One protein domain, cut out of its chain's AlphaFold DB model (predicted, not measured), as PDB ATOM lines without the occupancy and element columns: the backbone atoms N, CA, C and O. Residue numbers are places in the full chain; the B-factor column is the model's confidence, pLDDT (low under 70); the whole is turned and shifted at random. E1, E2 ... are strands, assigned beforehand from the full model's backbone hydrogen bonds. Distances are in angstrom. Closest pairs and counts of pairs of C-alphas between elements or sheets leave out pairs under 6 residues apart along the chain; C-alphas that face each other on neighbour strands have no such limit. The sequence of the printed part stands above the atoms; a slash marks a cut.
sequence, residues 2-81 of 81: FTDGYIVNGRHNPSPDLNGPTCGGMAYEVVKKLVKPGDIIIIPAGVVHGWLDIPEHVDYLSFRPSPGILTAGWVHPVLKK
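AT A GLANCE: This is residues 2 to 81 of the 81 residues of an uncharacterized protein of Acidobacteria bacterium (UniProt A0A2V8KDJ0). There is little regular structure here: a body of loops has one two-stranded hairpin, E1 and E2, at one end, and from the opposite end residues 68 to 81 stick out as a tail. The printed part has 80 residues with no named helix and two named strands, E1 then E2, antiparallel in one sheet; the class is all strand, with only 15 residues in named elements. The whole is loose, with a radius of gyration of the C-alphas of 15.4 A, and elongated, spanning 47 by 28 by 25 A.

HOW THE PARTS SIT: Look first at the hairpin of E1, residues 6 to 13, and E2, residues 22 to 28, antiparallel at 161 degrees. C-alphas 7 and 27 face each other at 4.4 A. N 11 and O 24, at 2.9 A, are within hydrogen-bond range, as are N 28 and O 6, at 2.9 A. E1 bends by 87 degrees at residue 9.

IN THESE COORDINATES: Find C-alpha 6 at (-16.102, 26.562, 10.732), where E1 begins its 16.4 A. E2 runs 16.9 A to C-alpha 28 at (-12.224, 23.838, 13.652).

THE WHOLE: The C-alphas of Asn 9 and Lys 81, the two farthest apart, are 49.6 A apart. The printed part has no cut. The link from E1 to E2 is short; residues 29 to 81 hold no named element. pLDDT is under 70 at residues 13 to 21 and 81.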
ATOM      1  N   PHE A   2     -12.516  32.305  20.885       95.38
ATOM      2  CA  PHE A   2     -12.219  31.922  19.508       95.38
ATOM      3  C   PHE A   2     -13.150  32.627  18.530       95.38
ATOM      4  O   PHE A   2     -14.287  32.958  18.875       95.38
ATOM      5  N   THR A   3     -12.661  32.835  17.313       95.31
ATOM      6  CA  THR A   3     -13.450  33.314  16.181       95.31
ATOM      7  C   THR A   3     -12.921  32.741  14.863       95.31
ATOM      8  O   THR A   3     -11.957  31.978  14.891       95.31
ATOM      9  N   ASP A   4     -13.544  33.086  13.736       93.75
ATOM     10  CA  ASP A   4     -13.276  32.518  12.411       93.75
ATOM     11  C   ASP A   4     -13.452  30.986  12.374       93.75
ATOM     12  O   ASP A   4     -14.028  30.381  13.281       93.75
ATOM     13  N   GLY A   5     -12.985  30.350  11.301       93.44
ATOM     14  CA  GLY A   5     -13.099  28.907  11.116       93.44
ATOM     15  C   GLY A   5     -14.520  28.453  10.775       93.44
ATOM     16  O   GLY A   5     -15.324  29.204  10.216       93.44
ATOM     17  N   TYR A   6     -14.827  27.192  11.085       92.56
ATOM     18  CA  TYR A   6     -16.102  26.562  10.732       92.56
ATOM     19  C   TYR A   6     -16.562  25.532  11.770       92.56
ATOM     20  O   TYR A   6     -15.763  24.993  12.536       92.56
ATOM     21  N   ILE A   7     -17.869  25.245  11.786       90.50
ATOM     22  CA  ILE A   7     -18.483  24.234  12.660       90.50
ATOM     23  C   ILE A   7     -18.805  22.981  11.846       90.50
ATOM     24  O   ILE A   7     -19.493  23.051  10.828       90.50
ATOM     25  N   VAL A   8     -18.363  21.822  12.327       90.19
ATOM     26  CA  VAL A   8     -18.700  20.519  11.734       90.19
ATOM     27  C   VAL A   8     -19.944  19.951  12.410       90.19
ATOM     28  O   VAL A   8     -20.035  19.932  13.639       90.19
ATOM     29  N   ASN A   9     -20.895  19.462  11.603       86.50
ATOM     30  CA  ASN A   9     -22.178  18.906  12.057       86.50
ATOM     31  C   ASN A   9     -22.953  19.855  12.986       86.50
ATOM     32  O   ASN A   9     -23.561  19.423  13.970       86.50
ATOM     33  N   GLY A  10     -22.898  21.154  12.672       81.81
ATOM     34  CA  GLY A  10     -23.539  22.197  13.458       81.81
ATOM     35  C   GLY A  10     -25.045  21.979  13.574       81.81
ATOM     36  O   GLY A  10     -25.715  21.648  12.596       81.81
ATOM     37  N   ARG A  11     -25.588  22.173  14.775       80.19
ATOM     38  CA  ARG A  11     -27.029  22.115  15.036       80.19
ATOM     39  C   ARG A  11     -27.527  23.477  15.465       80.19
ATOM     40  O   ARG A  11     -26.894  24.144  16.284       80.19
ATOM     41  N   HIS A  12     -28.675  23.870  14.926       75.31
ATOM     42  CA  HIS A  12     -29.405  25.004  15.461       75.31
ATOM     43  C   HIS A  12     -29.979  24.598  16.816       75.31
ATOM     44  O   HIS A  12     -30.729  23.624  16.902       75.31
ATOM     45  N   ASN A  13     -29.591  25.311  17.868       69.38
ATOM     46  CA  ASN A  13     -30.085  25.038  19.205       69.38
ATOM     47  C   ASN A  13     -31.203  26.034  19.527       69.38
ATOM     48  O   ASN A  13     -31.061  27.218  19.203       69.38
ATOM     49  N   PRO A  14     -32.290  25.598  20.190       65.19
ATOM     50  CA  PRO A  14     -33.245  26.539  20.747       65.19
ATOM     51  C   PRO A  14     -32.485  27.463  21.697       65.19
ATOM     52  O   PRO A  14     -31.806  27.020  22.625       65.19
ATOM     53  N   SER A  15     -32.526  28.751  21.388       63.75
ATOM     54  CA  SER A  15     -31.908  29.774  22.218       63.75
ATOM     55  C   SER A  15     -32.940  30.210  23.260       63.75
ATOM     56  O   SER A  15     -34.105  30.357  22.894       63.75
ATOM     57  N   PRO A  16     -32.568  30.392  24.541       64.94
ATOM     58  CA  PRO A  16     -33.412  31.108  25.495       64.94
ATOM     59  C   PRO A  16     -33.902  32.429  24.889       64.94
ATOM     60  O   PRO A  16     -33.153  33.041  24.136       64.94
ATOM     61  N   ASP A  17     -35.090  32.915  25.251       62.25
ATOM     62  CA  ASP A  17     -35.711  34.098  24.620       62.25
ATOM     63  C   ASP A  17     -34.807  35.351  24.573       62.25
ATOM     64  O   ASP A  17     -34.943  36.203  23.698       62.25
ATOM     65  N   LEU A  18     -33.859  35.458  25.511       62.03
ATOM     66  CA  LEU A  18     -32.918  36.578  25.649       62.03
ATOM     67  C   LEU A  18     -31.534  36.313  25.026       62.03
ATOM     68  O   LEU A  18     -30.675  37.192  24.978       62.03
ATOM     69  N   ASN A  19     -31.301  35.094  24.559       62.75
ATOM     70  CA  ASN A  19     -30.109  34.642  23.864       62.75
ATOM     71  C   ASN A  19     -30.438  34.679  22.360       62.75
ATOM     72  O   ASN A  19     -31.299  33.953  21.877       62.75
ATOM     73  N   GLY A  20     -29.800  35.581  21.607       64.38
ATOM     74  CA  GLY A  20     -29.928  35.580  20.143       64.38
ATOM     75  C   GLY A  20     -29.352  34.291  19.532       64.38
ATOM     76  O   GLY A  20     -28.522  33.666  20.176       64.38
ATOM     77  N   PRO A  21     -29.680  33.935  18.279       69.50
ATOM     78  CA  PRO A  21     -29.444  32.612  17.692       69.50
ATOM     79  C   PRO A  21     -28.131  31.932  18.099       69.50
ATOM     80  O   PRO A  21     -27.042  32.469  17.877       69.50
ATOM     81  N   THR A  22     -28.240  30.728  18.656       74.81
ATOM     82  CA  THR A  22     -27.106  29.892  19.053       74.81
ATOM     83  C   THR A  22     -27.000  28.627  18.206       74.81
ATOM     84  O   THR A  22     -27.978  28.107  17.661       74.81
ATOM     85  N   CYS A  23     -25.781  28.117  18.088       77.62
ATOM     86  CA  CYS A  23     -25.487  26.864  17.416       77.62
ATOM     87  C   CYS A  23     -24.605  25.991  18.311       77.62
ATOM     88  O   CYS A  23     -23.824  26.490  19.120       77.62
ATOM     89  N   GLY A  24     -24.765  24.677  18.195       81.19
ATOM     90  CA  GLY A  24     -23.906  23.688  18.839       81.19
ATOM     91  C   GLY A  24     -23.078  22.941  17.803       81.19
ATOM     92  O   GLY A  24     -23.502  22.800  16.659       81.19
ATOM     93  N   GLY A  25     -21.917  22.432  18.204       86.69
ATOM     94  CA  GLY A  25     -21.030  21.642  17.352       86.69
ATOM     95  C   GLY A  25     -19.562  21.882  17.689       86.69
ATOM     96  O   GLY A  25     -19.241  22.721  18.531       86.69
ATOM     97  N   MET A  26     -18.676  21.136  17.032       90.56
ATOM     98  CA  MET A  26     -17.232  21.312  17.187       90.56
ATOM     99  C   MET A  26     -16.723  22.314  16.156       90.56
ATOM    100  O   MET A  26     -16.979  22.155  14.960       90.56
ATOM    101  N   ALA A  27     -16.015  23.337  16.632       92.69
ATOM    102  CA  ALA A  27     -15.388  24.344  15.788       92.69
ATOM    103  C   ALA A  27     -13.940  23.950  15.450       92.69
ATOM    104  O   ALA A  27     -13.198  23.489  16.320       92.69
ATOM    105  N   TYR A  28     -13.546  24.155  14.195       94.31
ATOM    106  CA  TYR A  28     -12.224  23.838  13.652       94.31
ATOM    107  C   TYR A  28     -11.622  25.057  12.959       94.31
ATOM    108  O   TYR A  28     -12.346  25.965  12.553       94.31
ATOM    109  N   GLU A  29     -10.289  25.065  12.850       96.06
ATOM    110  CA  GLU A  29      -9.514  26.138  12.198       96.06
ATOM    111  C   GLU A  29      -9.819  27.543  12.743       96.06
ATOM    112  O   GLU A  29      -9.713  28.551  12.051       96.06
ATOM    113  N   VAL A  30     -10.201  27.604  14.019       95.75
ATOM    114  CA  VAL A  30     -10.529  28.855  14.695       95.75
ATOM    115  C   VAL A  30      -9.270  29.636  15.064       95.75
ATOM    116  O   VAL A  30      -8.234  29.075  15.434       95.75
ATOM    117  N   VAL A  31      -9.390  30.956  15.081       95.88
ATOM    118  CA  VAL A  31      -8.383  31.865  15.617       95.88
ATOM    119  C   VAL A  31      -8.663  32.107  17.096       95.88
ATOM    120  O   VAL A  31      -9.726  32.598  17.477       95.88
ATOM    121  N   LYS A  32      -7.683  31.803  17.953       96.00
ATOM    122  CA  LYS A  32      -7.754  32.112  19.388       96.00
ATOM    123  C   LYS A  32      -7.276  33.537  19.656       96.00
ATOM    124  O   LYS A  32      -6.206  33.942  19.202       96.00
ATOM    125  N   LYS A  33      -8.052  34.284  20.439       95.38
ATOM    126  CA  LYS A  33      -7.720  35.625  20.929       95.38
ATOM    127  C   LYS A  33      -7.834  35.674  22.449       95.38
ATOM    128  O   LYS A  33      -8.834  35.224  23.023       95.38
ATOM    129  N   LEU A  34      -6.801  36.226  23.085       95.12
ATOM    130  CA  LEU A  34      -6.867  36.626  24.485       95.12
ATOM    131  C   LEU A  34      -7.716  37.893  24.570       95.12
ATOM    132  O   LEU A  34      -7.471  38.835  23.824       95.12
ATOM    133  N   VAL A  35      -8.701  37.884  25.460       94.56
ATOM    134  CA  VAL A  35      -9.617  39.002  25.692       94.56
ATOM    135  C   VAL A  35      -9.543  39.338  27.170       94.56
ATOM    136  O   VAL A  35      -9.550  38.428  28.002       94.56
ATOM    137  N   LYS A  36      -9.445  40.622  27.489       94.44
ATOM    138  CA  LYS A  36      -9.355  41.145  28.850       94.44
ATOM    139  C   LYS A  36     -10.524  42.094  29.133       94.44
ATOM    140  O   LYS A  36     -11.133  42.610  28.194       94.44
ATOM    141  N   PRO A  37     -10.844  42.357  30.413       94.81
ATOM    142  CA  PRO A  37     -11.823  43.379  30.763       94.81
ATOM    143  C   PRO A  37     -11.495  44.724  30.096       94.81
ATOM    144  O   PRO A  37     -10.365  45.200  30.185       94.81
ATOM    145  N   GLY A  38     -12.488  45.317  29.431       95.38
ATOM    146  CA  GLY A  38     -12.351  46.567  28.674       95.38
ATOM    147  C   GLY A  38     -12.132  46.392  27.167       95.38
ATOM    148  O   GLY A  38     -12.359  47.345  26.423       95.38
ATOM    149  N   ASP A  39     -11.762  45.197  26.696       96.44
ATOM    150  CA  ASP A  39     -11.654  44.926  25.261       96.44
ATOM    151  C   ASP A  39     -13.039  44.904  24.594       96.44
ATOM    152  O   ASP A  39     -14.009  44.368  25.135       96.44
ATOM    153  N   ILE A  40     -13.117  45.446  23.375       94.38
ATOM    154  CA  ILE A  40     -14.317  45.399  22.531       94.38
ATOM    155  C   ILE A  40     -14.070  44.423  21.387       94.38
ATOM    156  O   ILE A  40     -13.079  44.532  20.666       94.38
ATOM    157  N   ILE A  41     -15.010  43.500  21.188       92.75
ATOM    158  CA  ILE A  41     -14.982  42.561  20.072       92.75
ATOM    159  C   ILE A  41     -16.179  42.828  19.165       92.75
ATOM    160  O   ILE A  41     -17.320  42.868  19.621       92.75
ATOM    161  N   ILE A  42     -15.914  42.962  17.869       91.12
ATOM    162  CA  ILE A  42     -16.940  43.081  16.834       91.12
ATOM    163  C   ILE A  42     -16.911  41.796  16.016       91.12
ATOM    164  O   ILE A  42     -15.897  41.493  15.391       91.12
ATOM    165  N   ILE A  43     -18.019  41.051  16.016       90.44
ATOM    166  CA  ILE A  43     -18.147  39.818  15.237       90.44
ATOM    167  C   ILE A  43     -19.120  40.031  14.075       90.44
ATOM    168  O   ILE A  43     -20.300  40.297  14.319       90.44
ATOM    169  N   PRO A  44     -18.658  39.915  12.815       88.06
ATOM    170  CA  PRO A  44     -19.539  39.959  11.656       88.06
ATOM    171  C   PRO A  44     -20.575  38.825  11.665       88.06
ATOM    172  O   PRO A  44     -20.361  37.752  12.231       88.06
ATOM    173  N   ALA A  45     -21.708  39.048  10.997       85.12
ATOM    174  CA  ALA A  45     -22.747  38.031  10.870       85.12
ATOM    175  C   ALA A  45     -22.212  36.760  10.183       85.12
ATOM    176  O   ALA A  45     -21.475  36.839   9.203       85.12
ATOM    177  N   GLY A  46     -22.602  35.589  10.695       84.56
ATOM    178  CA  GLY A  46     -22.197  34.286  10.152       84.56
ATOM    179  C   GLY A  46     -20.790  33.823  10.544       84.56
ATOM    180  O   GLY A  46     -20.425  32.695  10.227       84.56
ATOM    181  N   VAL A  47     -20.012  34.642  11.259       91.06
ATOM    182  CA  VAL A  47     -18.684  34.251  11.740       91.06
ATOM    183  C   VAL A  47     -18.819  33.387  12.989       91.06
ATOM    184  O   VAL A  47     -19.485  33.760  13.959       91.06
ATOM    185  N   VAL A  48     -18.166  32.227  12.974       91.69
ATOM    186  CA  VAL A  48     -18.082  31.331  14.129       91.69
ATOM    187  C   VAL A  48     -17.346  32.047  15.257       91.69
ATOM    188  O   VAL A  48     -16.310  32.672  15.043       91.69
ATOM    189  N   HIS A  49     -17.903  32.010  16.464       93.12
ATOM    190  CA  HIS A  49     -17.287  32.622  17.633       93.12
ATOM    191  C   HIS A  49     -17.803  32.000  18.924       93.12
ATOM    192  O   HIS A  49     -18.927  31.503  18.998       93.12
ATOM    193  N   GLY A  50     -16.981  32.070  19.962       91.19
ATOM    194  CA  GLY A  50     -17.354  31.610  21.286       91.19
ATOM    195  C   GLY A  50     -16.246  31.807  22.306       91.19
ATOM    196  O   GLY A  50     -15.151  32.302  22.017       91.19
ATOM    197  N   TRP A  51     -16.542  31.402  23.532       92.81
ATOM    198  CA  TRP A  51     -15.569  31.398  24.607       92.81
ATOM    199  C   TRP A  51     -14.946  30.010  24.758       92.81
ATOM    200  O   TRP A  51     -15.611  28.994  24.578       92.81
ATOM    201  N   LEU A  52     -13.654  29.981  25.065       92.75
ATOM    202  CA  LEU A  52     -12.904  28.778  25.415       92.75
ATOM    203  C   LEU A  52     -11.961  29.115  26.566       92.75
ATOM    204  O   LEU A  52     -11.681  30.298  26.776       92.75
ATOM    205  N   ASP A  53     -11.438  28.083  27.223       92.44
ATOM    206  CA  ASP A  53     -10.453  28.209  28.300       92.44
ATOM    207  C   ASP A  53     -10.958  29.130  29.436       92.44
ATOM    208  O   ASP A  53     -10.227  29.988  29.926       92.44
ATOM    209  N   ILE A  54     -12.235  28.975  29.827       93.38
ATOM    210  CA  ILE A  54     -12.871  29.726  30.923       93.38
ATOM    211  C   ILE A  54     -12.819  28.878  32.204       93.38
ATOM    212  O   ILE A  54     -13.596  27.931  32.317       93.38
ATOM    213  N   PRO A  55     -11.936  29.185  33.169       89.88
ATOM    214  CA  PRO A  55     -11.851  28.417  34.411       89.88
ATOM    215  C   PRO A  55     -13.022  28.681  35.370       89.88
ATOM    216  O   PRO A  55     -13.347  27.809  36.168       89.88
ATOM    217  N   GLU A  56     -13.644  29.864  35.301       94.00
ATOM    218  CA  GLU A  56     -14.737  30.264  36.194       94.00
ATOM    219  C   GLU A  56     -15.931  30.828  35.406       94.00
ATOM    220  O   GLU A  56     -16.883  30.101  35.132       94.00
ATOM    221  N   HIS A  57     -15.876  32.100  34.995       93.19
ATOM    222  CA  HIS A  57     -16.925  32.756  34.212       93.19
ATOM    223  C   HIS A  57     -16.363  33.897  33.346       93.19
ATOM    224  O   HIS A  57     -15.196  34.275  33.458       93.19
ATOM    225  N   VAL A  58     -17.201  34.430  32.452       92.19
ATOM    226  CA  VAL A  58     -16.936  35.661  31.696       92.19
ATOM    227  C   VAL A  58     -18.175  36.537  31.770       92.19
ATOM    228  O   VAL A  58     -19.228  36.147  31.267       92.19
ATOM    229  N   ASP A  59     -18.024  37.736  32.326       92.88
ATOM    230  CA  ASP A  59     -19.050  38.771  32.280       92.88
ATOM    231  C   ASP A  59     -18.796  39.697  31.095       92.88
ATOM    232  O   ASP A  59     -17.735  40.311  30.967       92.88
ATOM    233  N   TYR A  60     -19.774  39.789  30.196       91.19
ATOM    234  CA  TYR A  60     -19.678  40.640  29.019       91.19
ATOM    235  C   TYR A  60     -21.051  41.139  28.583       91.19
ATOM    236  O   TYR A  60     -22.063  40.448  28.699       91.19
ATOM    237  N   LEU A  61     -21.070  42.355  28.040       90.69
ATOM    238  CA  LEU A  61     -22.244  42.921  27.395       90.69
ATOM    239  C   LEU A  61     -22.229  42.544  25.912       90.69
ATOM    240  O   LEU A  61     -21.305  42.898  25.182       90.69
ATOM    241  N   SER A  62     -23.269  41.846  25.462       87.00
ATOM    242  CA  SER A  62     -23.477  41.531  24.050       87.00
ATOM    243  C   SER A  62     -24.529  42.463  23.462       87.00
ATOM    244  O   SER A  62     -25.654  42.530  23.956       87.00
ATOM    245  N   PHE A  63     -24.175  43.164  22.387       85.94
ATOM    246  CA  PHE A  63     -25.100  43.986  21.615       85.94
ATOM    247  C   PHE A  63     -25.228  43.417  20.200       85.94
ATOM    248  O   PHE A  63     -24.248  43.348  19.460       85.94
ATOM    249  N   ARG A  64     -26.436  42.977  19.830       83.44
ATOM    250  CA  ARG A  64     -26.725  42.313  18.549       83.44
ATOM    251  C   ARG A  64     -27.944  42.962  17.891       83.44
ATOM    252  O   ARG A  64     -29.066  42.532  18.151       83.44
ATOM    253  N   PRO A  65     -27.759  44.016  17.081       82.25
ATOM    254  CA  PRO A  65     -28.874  44.630  16.374       82.25
ATOM    255  C   PRO A  65     -29.474  43.645  15.366       82.25
ATOM    256  O   PRO A  65     -28.748  42.897  14.708       82.25
ATOM    257  N   SER A  66     -30.798  43.674  15.209       82.00
ATOM    258  CA  SER A  66     -31.458  42.925  14.138       82.00
ATOM    259  C   SER A  66     -30.948  43.383  12.762       82.00
ATOM    260  O   SER A  66     -30.610  44.564  12.592       82.00
ATOM    261  N   PRO A  67     -30.912  42.482  11.762       81.56
ATOM    262  CA  PRO A  67     -30.528  42.842  10.401       81.56
ATOM    263  C   PRO A  67     -31.326  44.043   9.880       81.56
ATOM    264  O   PRO A  67     -32.537  44.127  10.072       81.56
ATOM    265  N   GLY A  68     -30.638  44.978   9.223       82.12
ATOM    266  CA  GLY A  68     -31.259  46.150   8.596       82.12
ATOM    267  C   GLY A  68     -31.603  47.318   9.530       82.12
ATOM    268  O   GLY A  68     -32.061  48.341   9.036       82.12
ATOM    269  N   ILE A  69     -31.365  47.214  10.844       83.75
ATOM    270  CA  ILE A  69     -31.682  48.299  11.791       83.75
ATOM    271  C   ILE A  69     -30.559  49.337  11.882       83.75
ATOM    272  O   ILE A  69     -30.796  50.528  11.702       83.75
ATOM    273  N   LEU A  70     -29.330  48.890  12.148       83.38
ATOM    274  CA  LEU A  70     -28.153  49.757  12.275       83.38
ATOM    275  C   LEU A  70     -27.308  49.687  11.002       83.38
ATOM    276  O   LEU A  70     -26.218  49.118  10.990       83.38
ATOM    277  N   THR A  71     -27.849  50.208   9.901       84.94
ATOM    278  CA  THR A  71     -27.122  50.281   8.629       84.94
ATOM    279  C   THR A  71     -25.918  51.222   8.727       84.94
ATOM    280  O   THR A  71     -25.804  52.038   9.644       84.94
ATOM    281  N   ALA A  72     -24.989  51.110   7.773       82.06
ATOM    282  CA  ALA A  72     -23.841  52.005   7.708       82.06
ATOM    283  C   ALA A  72     -24.298  53.476   7.689       82.06
ATOM    284  O   ALA A  72     -25.135  53.863   6.875       82.06
ATOM    285  N   GLY A  73     -23.755  54.284   8.603       83.75
ATOM    286  CA  GLY A  73     -24.134  55.692   8.760       83.75
ATOM    287  C   GLY A  73     -25.391  55.941   9.602       83.75
ATOM    288  O   GLY A  73     -25.826  57.087   9.709       83.75
ATOM    289  N   TRP A  74     -25.980  54.912  10.220       85.19
ATOM    290  CA  TRP A  74     -27.083  55.107  11.156       85.19
ATOM    291  C   TRP A  74     -26.638  55.944  12.364       85.19
ATOM    292  O   TRP A  74     -25.617  55.671  12.995       85.19
ATOM    293  N   VAL A  75     -27.435  56.957  12.703       84.81
ATOM    294  CA  VAL A  75     -27.246  57.815  13.879       84.81
ATOM    295  C   VAL A  75     -28.546  57.827  14.665       84.81
ATOM    296  O   VAL A  75     -29.613  58.082  14.095       84.81
ATOM    297  N   HIS A  76     -28.455  57.575  15.972       82.62
ATOM    298  CA  HIS A  76     -29.617  57.574  16.853       82.62
ATOM    299  C   HIS A  76     -30.326  58.944  16.799       82.62
ATOM    300  O   HIS A  76     -29.641  59.963  16.890       82.62
ATOM    301  N   PRO A  77     -31.670  59.015  16.707       87.12
ATOM    302  CA  PRO A  77     -32.398  60.286  16.630       87.12
ATOM    303  C   PRO A  77     -32.053  61.286  17.741       87.12
ATOM    304  O   PRO A  77     -31.910  62.462  17.461       87.12
ATOM    305  N   VAL A  78     -31.815  60.823  18.974       89.94
ATOM    306  CA  VAL A  78     -31.365  61.684  20.096       89.94
ATOM    307  C   VAL A  78     -30.012  62.375  19.864       89.94
ATOM    308  O   VAL A  78     -29.715  63.379  20.500       89.94
ATOM    309  N   LEU A  79     -29.173  61.820  18.984       86.69
ATOM    310  CA  LEU A  79     -27.876  62.389  18.612       86.69
ATOM    311  C   LEU A  79     -27.985  63.296  17.380       86.69
ATOM    312  O   LEU A  79     -27.049  64.042  17.090       86.69
ATOM    313  N   LYS A  80     -29.108  63.239  16.652       75.69
ATOM    314  CA  LYS A  80     -29.429  64.197  15.596       75.69
ATOM    315  C   LYS A  80     -29.889  65.480  16.291       75.69
ATOM    316  O   LYS A  80     -31.036  65.576  16.712       75.69
ATOM    317  N   LYS A  81     -28.936  66.387  16.503       60.78
ATOM    318  CA  LYS A  81     -29.199  67.755  16.963       60.78
ATOM    319  C   LYS A  81     -30.142  68.487  16.017       60.78
ATOM    320  O   LYS A  81     -30.021  68.254  14.793       60.78
TER     321      LYS A  81